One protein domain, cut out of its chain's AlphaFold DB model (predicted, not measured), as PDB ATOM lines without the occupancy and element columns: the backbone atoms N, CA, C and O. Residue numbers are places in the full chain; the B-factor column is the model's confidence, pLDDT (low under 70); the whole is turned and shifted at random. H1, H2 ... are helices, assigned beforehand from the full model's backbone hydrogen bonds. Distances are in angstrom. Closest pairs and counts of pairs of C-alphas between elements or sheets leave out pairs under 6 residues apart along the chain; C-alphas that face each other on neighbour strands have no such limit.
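What this domain is: This is residues 2 to 68 of the 108 residues of the protein "LysR_substrate domain-containing protein" of SAR86 cluster bacterium BACL1 MAG-120507-bin14 (UniProt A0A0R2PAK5). Little regular structure is present: the model is mostly loops, with two short helices, H1 and H2, set well apart and joined by a long strand-free link. The first residues, 2 to 8, stick out as a free tail, and residues 40 to 68 wind in a wide loop past one side of H2. The printed part has 67 residues, with H1 then H2 and no named strand; the class is all helix, though the named elements hold only 16 residues. It is only just compact, close to loose, with a radius of gyration of the C-alphas of 13.0 A and spans of 38 by 30 by 25 A.

Where its parts are: H1, residues 12 to 18, begins at C-alpha 12 (160.457, 174.336, 105.602) and is 10.0 A long. H2, residues 31 to 39, is 12.1 A long and ends at C-alpha 39 (146.956, 188.683, 112.035).

How they stand to each other: H1 and H2 are apart. In both, every O i to N i+4 pair is within hydrogen-bond range.

The domain as a whole: The C-alphas farthest apart, of Trp 2 and Gln 57, are 39.8 A apart. The printed part has no cut. The link from H1 to H2, 12 residues, is long. Residues 2 to 9 and residue 67 have pLDDT under 70.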
ATOM      1  N   TRP A   2     171.996 162.878 122.477       42.66
ATOM      2  CA  TRP A   2     170.630 163.222 122.071       42.66
ATOM      3  C   TRP A   2     170.678 163.678 120.614       42.66
ATOM      4  O   TRP A   2     171.314 164.685 120.318       42.66
ATOM      5  N   HIS A   3     170.053 162.921 119.720       45.12
ATOM      6  CA  HIS A   3     169.750 163.388 118.375       45.12
ATOM      7  C   HIS A   3     168.339 163.957 118.438       45.12
ATOM      8  O   HIS A   3     167.374 163.203 118.543       45.12
ATOM      9  N   ALA A   4     168.231 165.285 118.485       51.75
ATOM     10  CA  ALA A   4     166.952 165.923 118.230       51.75
ATOM     11  C   ALA A   4     166.596 165.640 116.767       51.75
ATOM     12  O   ALA A   4     167.436 165.786 115.878       51.75
ATOM     13  N   ASP A   5     165.374 165.180 116.525       54.59
ATOM     14  CA  ASP A   5     164.830 165.190 115.177       54.59
ATOM     15  C   ASP A   5     164.516 166.649 114.823       54.59
ATOM     16  O   ASP A   5     163.436 167.171 115.110       54.59
ATOM     17  N   ASP A   6     165.508 167.336 114.254       55.62
ATOM     18  CA  ASP A   6     165.410 168.745 113.868       55.62
ATOM     19  C   ASP A   6     164.321 168.990 112.808       55.62
ATOM     20  O   ASP A   6     163.935 170.139 112.579       55.62
ATOM     21  N   SER A   7     163.770 167.936 112.187       56.44
ATOM     22  CA  SER A   7     162.640 168.060 111.261       56.44
ATOM     23  C   SER A   7     161.373 168.605 111.936       56.44
ATOM     24  O   SER A   7     160.564 169.251 111.269       56.44
ATOM     25  N   LEU A   8     161.235 168.447 113.260       57.56
ATOM     26  CA  LEU A   8     160.153 169.061 114.043       57.56
ATOM     27  C   LEU A   8     160.362 170.563 114.282       57.56
ATOM     28  O   LEU A   8     159.399 171.295 114.501       57.56
ATOM     29  N   LEU A   9     161.611 171.032 114.251       64.94
ATOM     30  CA  LEU A   9     161.970 172.435 114.479       64.94
ATOM     31  C   LEU A   9     162.067 173.222 113.167       64.94
ATOM     32  O   LEU A   9     161.848 174.434 113.157       64.94
ATOM     33  N   ASN A  10     162.358 172.541 112.056       75.00
ATOM     34  CA  ASN A  10     162.430 173.130 110.728       75.00
ATOM     35  C   ASN A  10     161.393 172.512 109.780       75.00
ATOM     36  O   ASN A  10     161.661 171.531 109.089       75.00
ATOM     37  N   MET A  11     160.223 173.147 109.688       77.31
ATOM     38  CA  MET A  11     159.137 172.681 108.820       77.31
ATOM     39  C   MET A  11     159.273 173.094 107.351       77.31
ATOM     40  O   MET A  11     158.433 172.725 106.532       77.31
ATOM     41  N   GLU A  12     160.297 173.864 106.980       83.00
ATOM     42  CA  GLU A  12     160.457 174.336 105.602       83.00
ATOM     43  C   GLU A  12     160.512 173.200 104.559       83.00
ATOM     44  O   GLU A  12     159.840 173.328 103.532       83.00
ATOM     45  N   PRO A  13     161.238 172.082 104.775       84.38
ATOM     46  CA  PRO A  13     161.255 170.973 103.822       84.38
ATOM     47  C   PRO A  13     159.875 170.338 103.626       84.38
ATOM     48  O   PRO A  13     159.497 170.022 102.500       84.38
ATOM     49  N   VAL A  14     159.104 170.193 104.711       81.25
ATOM     50  CA  VAL A  14     157.732 169.671 104.660       81.25
ATOM     51  C   VAL A  14     156.836 170.641 103.897       81.25
ATOM     52  O   VAL A  14     156.177 170.236 102.947       81.25
ATOM     53  N   LEU A  15     156.878 171.936 104.227       83.25
ATOM     54  CA  LEU A  15     156.088 172.961 103.541       83.25
ATOM     55  C   LEU A  15     156.377 173.014 102.039       83.25
ATOM     56  O   LEU A  15     155.443 173.092 101.251       83.25
ATOM     57  N   LYS A  16     157.645 172.931 101.624       85.62
ATOM     58  CA  LYS A  16     158.010 172.913 100.197       85.62
ATOM     59  C   LYS A  16     157.522 171.661  99.473       85.62
ATOM     60  O   LYS A  16     157.235 171.735  98.283       85.62
ATOM     61  N   ARG A  17     157.445 170.523 100.166       86.94
ATOM     62  CA  ARG A  17     156.933 169.270  99.600       86.94
ATOM     63  C   ARG A  17     155.414 169.300  99.449       86.94
ATOM     64  O   ARG A  17     154.912 168.953  98.387       86.94
ATOM     65  N   GLU A  18     154.702 169.727 100.490       83.38
ATOM     66  CA  GLU A  18     153.232 169.766 100.494       83.38
ATOM     67  C   GLU A  18     152.676 170.956  99.688       83.38
ATOM     68  O   GLU A  18     151.560 170.901  99.177       83.38
ATOM     69  N   ILE A  19     153.453 172.036  99.545       86.75
ATOM     70  CA  ILE A  19     153.072 173.265  98.838       86.75
ATOM     71  C   ILE A  19     154.202 173.651  97.858       86.75
ATOM     72  O   ILE A  19     155.029 174.517  98.164       86.75
ATOM     73  N   PRO A  20     154.238 173.053  96.649       84.31
ATOM     74  CA  PRO A  20     155.365 173.153  95.709       84.31
ATOM     75  C   PRO A  20     155.741 174.575  95.265       84.31
ATOM     76  O   PRO A  20     156.857 174.808  94.812       84.31
ATOM     77  N   ASN A  21     154.826 175.537  95.417       88.12
ATOM     78  CA  ASN A  21     155.007 176.941  95.034       88.12
ATOM     79  C   ASN A  21     154.847 177.904  96.224       88.12
ATOM     80  O   ASN A  21     154.437 179.054  96.052       88.12
ATOM     81  N   ALA A  22     155.121 177.444  97.450       86.94
ATOM     82  CA  ALA A  22     155.030 178.286  98.637       86.94
ATOM     83  C   ALA A  22     155.998 179.480  98.564       86.94
ATOM     84  O   ALA A  22     157.220 179.319  98.525       86.94
ATOM     85  N   ARG A  23     155.458 180.702  98.625       92.06
ATOM     86  CA  ARG A  23     156.252 181.926  98.782       92.06
ATOM     87  C   ARG A  23     156.514 182.182 100.266       92.06
ATOM     88  O   ARG A  23     155.672 182.753 100.954       92.06
ATOM     89  N   ILE A  24     157.683 181.775 100.756       91.38
ATOM     90  CA  ILE A  24     158.084 181.998 102.153       91.38
ATOM     91  C   ILE A  24     158.538 183.451 102.325       91.38
ATOM     92  O   ILE A  24     159.644 183.812 101.925       91.38
ATOM     93  N   VAL A  25     157.675 184.282 102.913       94.06
ATOM     94  CA  VAL A  25     157.920 185.723 103.124       94.06
ATOM     95  C   VAL A  25     158.493 186.066 104.498       94.06
ATOM     96  O   VAL A  25     159.052 187.144 104.665       94.06
ATOM     97  N   LEU A  26     158.377 185.155 105.467       93.38
ATOM     98  CA  LEU A  26     158.853 185.331 106.836       93.38
ATOM     99  C   LEU A  26     159.353 183.992 107.393       93.38
ATOM    100  O   LEU A  26     158.742 182.950 107.158       93.38
ATOM    101  N   ARG A  27     160.453 184.036 108.152       91.12
ATOM    102  CA  ARG A  27     160.934 182.948 109.013       91.12
ATOM    103  C   ARG A  27     161.238 183.533 110.383       91.12
ATOM    104  O   ARG A  27     161.970 184.512 110.469       91.12
ATOM    105  N   THR A  28     160.686 182.940 111.431       90.69
ATOM    106  CA  THR A  28     160.929 183.364 112.812       90.69
ATOM    107  C   THR A  28     160.818 182.169 113.751       90.69
ATOM    108  O   THR A  28     160.051 181.241 113.499       90.69
ATOM    109  N   SER A  29     161.592 182.191 114.834       88.81
ATOM    110  CA  SER A  29     161.459 181.265 115.965       88.81
ATOM    111  C   SER A  29     160.497 181.791 117.039       88.81
ATOM    112  O   SER A  29     160.256 181.116 118.039       88.81
ATOM    113  N   SER A  30     159.965 183.004 116.869       91.19
ATOM    114  CA  SER A  30     159.028 183.635 117.794       91.19
ATOM    115  C   SER A  30     157.589 183.362 117.369       91.19
ATOM    116  O   SER A  30     157.125 183.823 116.326       91.19
ATOM    117  N   TYR A  31     156.844 182.654 118.219       90.25
ATOM    118  CA  TYR A  31     155.417 182.423 117.987       90.25
ATOM    119  C   TYR A  31     154.627 183.736 117.897       90.25
ATOM    120  O   TYR A  31     153.711 183.851 117.089       90.25
ATOM    121  N   ASN A  32     154.983 184.726 118.722       92.69
ATOM    122  CA  ASN A  32     154.262 185.996 118.773       92.69
ATOM    123  C   ASN A  32     154.460 186.788 117.477       92.69
ATOM    124  O   ASN A  32     153.487 187.279 116.923       92.69
ATOM    125  N   GLU A  33     155.685 186.852 116.951       95.06
ATOM    126  CA  GLU A  33     155.944 187.500 115.657       95.06
ATOM    127  C   GLU A  33     155.177 186.816 114.525       95.06
ATOM    128  O   GLU A  33     154.588 187.489 113.682       95.06
ATOM    129  N   LEU A  34     155.148 185.479 114.529       93.81
ATOM    130  CA  LEU A  34     154.414 184.708 113.533       93.81
ATOM    131  C   LEU A  34     152.906 184.988 113.597       93.81
ATOM    132  O   LEU A  34     152.279 185.210 112.563       93.81
ATOM    133  N   PHE A  35     152.333 184.994 114.803       95.19
ATOM    134  CA  PHE A  35     150.926 185.318 115.019       95.19
ATOM    135  C   PHE A  35     150.594 186.737 114.546       95.19
ATOM    136  O   PHE A  35     149.660 186.900 113.767       95.19
ATOM    137  N   GLU A  36     151.363 187.745 114.967       94.81
ATOM    138  CA  GLU A  36     151.113 189.142 114.598       94.81
ATOM    139  C   GLU A  36     151.245 189.363 113.086       94.81
ATOM    140  O   GLU A  36     150.410 190.038 112.488       94.81
ATOM    141  N   ALA A  37     152.228 188.736 112.432       95.94
ATOM    142  CA  ALA A  37     152.384 188.813 110.981       95.94
ATOM    143  C   ALA A  37     151.165 188.244 110.235       95.94
ATOM    144  O   ALA A  37     150.666 188.863 109.293       95.94
ATOM    145  N   VAL A  38     150.656 187.085 110.665       95.62
ATOM    146  CA  VAL A  38     149.448 186.479 110.082       95.62
ATOM    147  C   VAL A  38     148.214 187.337 110.381       95.62
ATOM    148  O   VAL A  38     147.422 187.596 109.480       95.62
ATOM    149  N   ASN A  39     148.074 187.835 111.612       94.56
ATOM    150  CA  ASN A  39     146.956 188.683 112.035       94.56
ATOM    151  C   ASN A  39     146.933 190.044 111.319       94.56
ATOM    152  O   ASN A  39     145.859 190.583 111.069       94.56
ATOM    153  N   ALA A  40     148.095 190.558 110.911       95.06
ATOM    154  CA  ALA A  40     148.230 191.739 110.062       95.06
ATOM    155  C   ALA A  40     148.015 191.459 108.557       95.06
ATOM    156  O   ALA A  40     148.124 192.375 107.743       95.06
ATOM    157  N   GLY A  41     147.728 190.214 108.163       95.25
ATOM    158  CA  GLY A  41     147.434 189.846 106.774       95.25
ATOM    159  C   GLY A  41     148.661 189.574 105.898       95.25
ATOM    160  O   GLY A  41     148.544 189.567 104.674       95.25
ATOM    161  N   MET A  42     149.841 189.326 106.480       96.19
ATOM    162  CA  MET A  42     151.069 189.046 105.715       96.19
ATOM    163  C   MET A  42     150.991 187.738 104.904       96.19
ATOM    164  O   MET A  42     151.687 187.579 103.899       96.19
ATOM    165  N   GLY A  43     150.154 186.794 105.336       93.81
ATOM    166  CA  GLY A  43     149.973 185.503 104.684       93.81
ATOM    167  C   GLY A  43     149.306 184.488 105.605       93.81
ATOM    168  O   GLY A  43     148.592 184.851 106.535       93.81
ATOM    169  N   VAL A  44     149.562 183.207 105.343       92.00
ATOM    170  CA  VAL A  44     149.043 182.074 106.120       92.00
ATOM    171  C   VAL A  44     150.191 181.346 106.809       92.00
ATOM    172  O   VAL A  44     151.292 181.264 106.264       92.00
ATOM    173  N   SER A  45     149.939 180.808 107.998       90.44
ATOM    174  CA  SER A  45     150.909 179.987 108.719       90.44
ATOM    175  C   SER A  45     150.217 178.935 109.576       90.44
ATOM    176  O   SER A  45     149.033 179.041 109.892       90.44
ATOM    177  N   LEU A  46     150.996 177.941 109.986       85.69
ATOM    178  CA  LEU A  46     150.614 176.963 110.989       85.69
ATOM    179  C   LEU A  46     150.723 177.613 112.373       85.69
ATOM    180  O   LEU A  46     151.801 178.020 112.805       85.69
ATOM    181  N   LEU A  47     149.579 177.752 113.042       87.44
ATOM    182  CA  LEU A  47     149.447 178.345 114.370       87.44
ATOM    183  C   LEU A  47     148.761 177.345 115.297       87.44
ATOM    184  O   LEU A  47     147.785 176.697 114.921       87.44
ATOM    185  N   SER A  48     149.270 177.224 116.522       82.81
ATOM    186  CA  SER A  48     148.677 176.333 117.514       82.81
ATOM    187  C   SER A  48     147.465 177.011 118.154       82.81
ATOM    188  O   SER A  48     147.616 178.101 118.715       82.81
ATOM    189  N   PRO A  49     146.288 176.361 118.189       79.50
ATOM    190  CA  PRO A  49     145.119 176.920 118.864       79.50
ATOM    191  C   PRO A  49     145.348 177.154 120.366       79.50
ATOM    192  O   PRO A  49     144.669 177.984 120.960       79.50
ATOM    193  N   LEU A  50     146.343 176.495 120.980       79.25
ATOM    194  CA  LEU A  50     146.689 176.674 122.396       79.25
ATOM    195  C   LEU A  50     147.216 178.074 122.735       79.25
ATOM    196  O   LEU A  50     147.150 178.487 123.890       79.25
ATOM    197  N   ARG A  51     147.785 178.788 121.758       83.25
ATOM    198  CA  ARG A  51     148.442 180.091 121.969       83.25
ATOM    199  C   ARG A  51     147.708 181.246 121.289       83.25
ATOM    200  O   ARG A  51     148.229 182.357 121.247       83.25
ATOM    201  N   LEU A  52     146.531 180.987 120.729       88.19
ATOM    202  CA  LEU A  52     145.735 181.994 120.047       88.19
ATOM    203  C   LEU A  52     144.982 182.879 121.065       88.19
ATOM    204  O   LEU A  52     144.266 182.350 121.921       88.19
ATOM    205  N   PRO A  53     145.104 184.221 120.998       89.00
ATOM    206  CA  PRO A  53     144.309 185.119 121.831       89.00
ATOM    207  C   PRO A  53     142.820 184.978 121.516       89.00
ATOM    208  O   PRO A  53     142.441 184.992 120.353       89.00
ATOM    209  N   LYS A  54     141.944 184.944 122.525       87.06
ATOM    210  CA  LYS A  54     140.486 184.784 122.313       87.06
ATOM    211  C   LYS A  54     139.855 185.828 121.378       87.06
ATOM    212  O   LYS A  54     138.776 185.594 120.854       87.06
ATOM    213  N   THR A  55     140.501 186.979 121.210       88.38
ATOM    214  CA  THR A  55     140.042 188.117 120.402       88.38
ATOM    215  C   THR A  55     140.660 188.164 119.002       88.38
ATOM    216  O   THR A  55     140.514 189.177 118.318       88.38
ATOM    217  N   HIS A  56     141.390 187.129 118.571       91.56
ATOM    218  CA  HIS A  56     141.976 187.114 117.230       91.56
ATOM    219  C   HIS A  56     140.897 187.127 116.138       91.56
ATOM    220  O   HIS A  56     139.795 186.618 116.328       91.56
ATOM    221  N   GLN A  57     141.249 187.630 114.953       89.88
ATOM    222  CA  GLN A  57     140.352 187.661 113.786       89.88
ATOM    223  C   GLN A  57     140.709 186.596 112.734       89.88
ATOM    224  O   GLN A  57     140.201 186.608 111.618       89.88
ATOM    225  N   LEU A  58     141.596 185.663 113.089       93.00
ATOM    226  CA  LEU A  58     142.032 184.574 112.216       93.00
ATOM    227  C   LEU A  58     140.949 183.515 111.988       93.00
ATOM    228  O   LEU A  58     140.191 183.173 112.896       93.00
ATOM    229  N   GLN A  59     140.967 182.929 110.793       91.44
ATOM    230  CA  GLN A  59     140.151 181.781 110.416       91.44
ATOM    231  C   GLN A  59     141.049 180.576 110.112       91.44
ATOM    232  O   GLN A  59     142.059 180.704 109.420       91.44
ATOM    233  N   ALA A  60     140.671 179.395 110.609       89.00
ATOM    234  CA  ALA A  60     141.360 178.153 110.269       89.00
ATOM    235  C   ALA A  60     141.089 177.762 108.807       89.00
ATOM    236  O   ALA A  60     139.935 177.720 108.375       89.00
ATOM    237  N   LEU A  61     142.146 177.437 108.063       87.00
ATOM    238  CA  LEU A  61     142.061 176.981 106.676       87.00
ATOM    239  C   LEU A  61     142.183 175.457 106.621       87.00
ATOM    240  O   LEU A  61     143.187 174.904 107.058       87.00
ATOM    241  N   SER A  62     141.161 174.791 106.079       80.31
ATOM    242  CA  SER A  62     141.129 173.338 105.834       80.31
ATOM    243  C   SER A  62     141.654 172.462 106.994       80.31
ATOM    244  O   SER A  62     142.529 171.621 106.779       80.31
ATOM    245  N   PRO A  63     141.121 172.602 108.225       71.62
ATOM    246  CA  PRO A  63     141.629 171.894 109.408       71.62
ATOM    247  C   PRO A  63     141.496 170.360 109.335       71.62
ATOM    248  O   PRO A  63     142.122 169.651 110.114       71.62
ATOM    249  N   SER A  64     140.694 169.829 108.408       74.75
ATOM    250  CA  SER A  64     140.600 168.389 108.137       74.75
ATOM    251  C   SER A  64     141.771 167.843 107.315       74.75
ATOM    252  O   SER A  64     142.054 166.654 107.398       74.75
ATOM    253  N   LEU A  65     142.441 168.687 106.523       71.06
ATOM    254  CA  LEU A  65     143.575 168.295 105.677       71.06
ATOM    255  C   LEU A  65     144.917 168.472 106.390       71.06
ATOM    256  O   LEU A  65     145.894 167.811 106.049       71.06
ATOM    257  N   HIS A  66     144.971 169.380 107.364       70.62
ATOM    258  CA  HIS A  66     146.207 169.794 108.013       70.62
ATOM    259  C   HIS A  66     146.074 169.664 109.530       70.62
ATOM    260  O   HIS A  66     145.752 170.625 110.228       70.62
ATOM    261  N   GLN A  67     146.324 168.451 110.025       69.06
ATOM    262  CA  GLN A  67     146.402 168.149 111.451       69.06
ATOM    263  C   GLN A  67     147.848 167.841 111.817       69.06
ATOM    264  O   GLN A  67     148.497 167.011 111.185       69.06
ATOM    265  N   PHE A  68     148.345 168.537 112.835       70.25
ATOM    266  CA  PHE A  68     149.673 168.319 113.384       70.25
ATOM    267  C   PHE A  68     149.527 167.996 114.861       70.25
ATOM    268  O   PHE A  68     148.939 168.776 115.615       70.25
TER     269      PHE A  68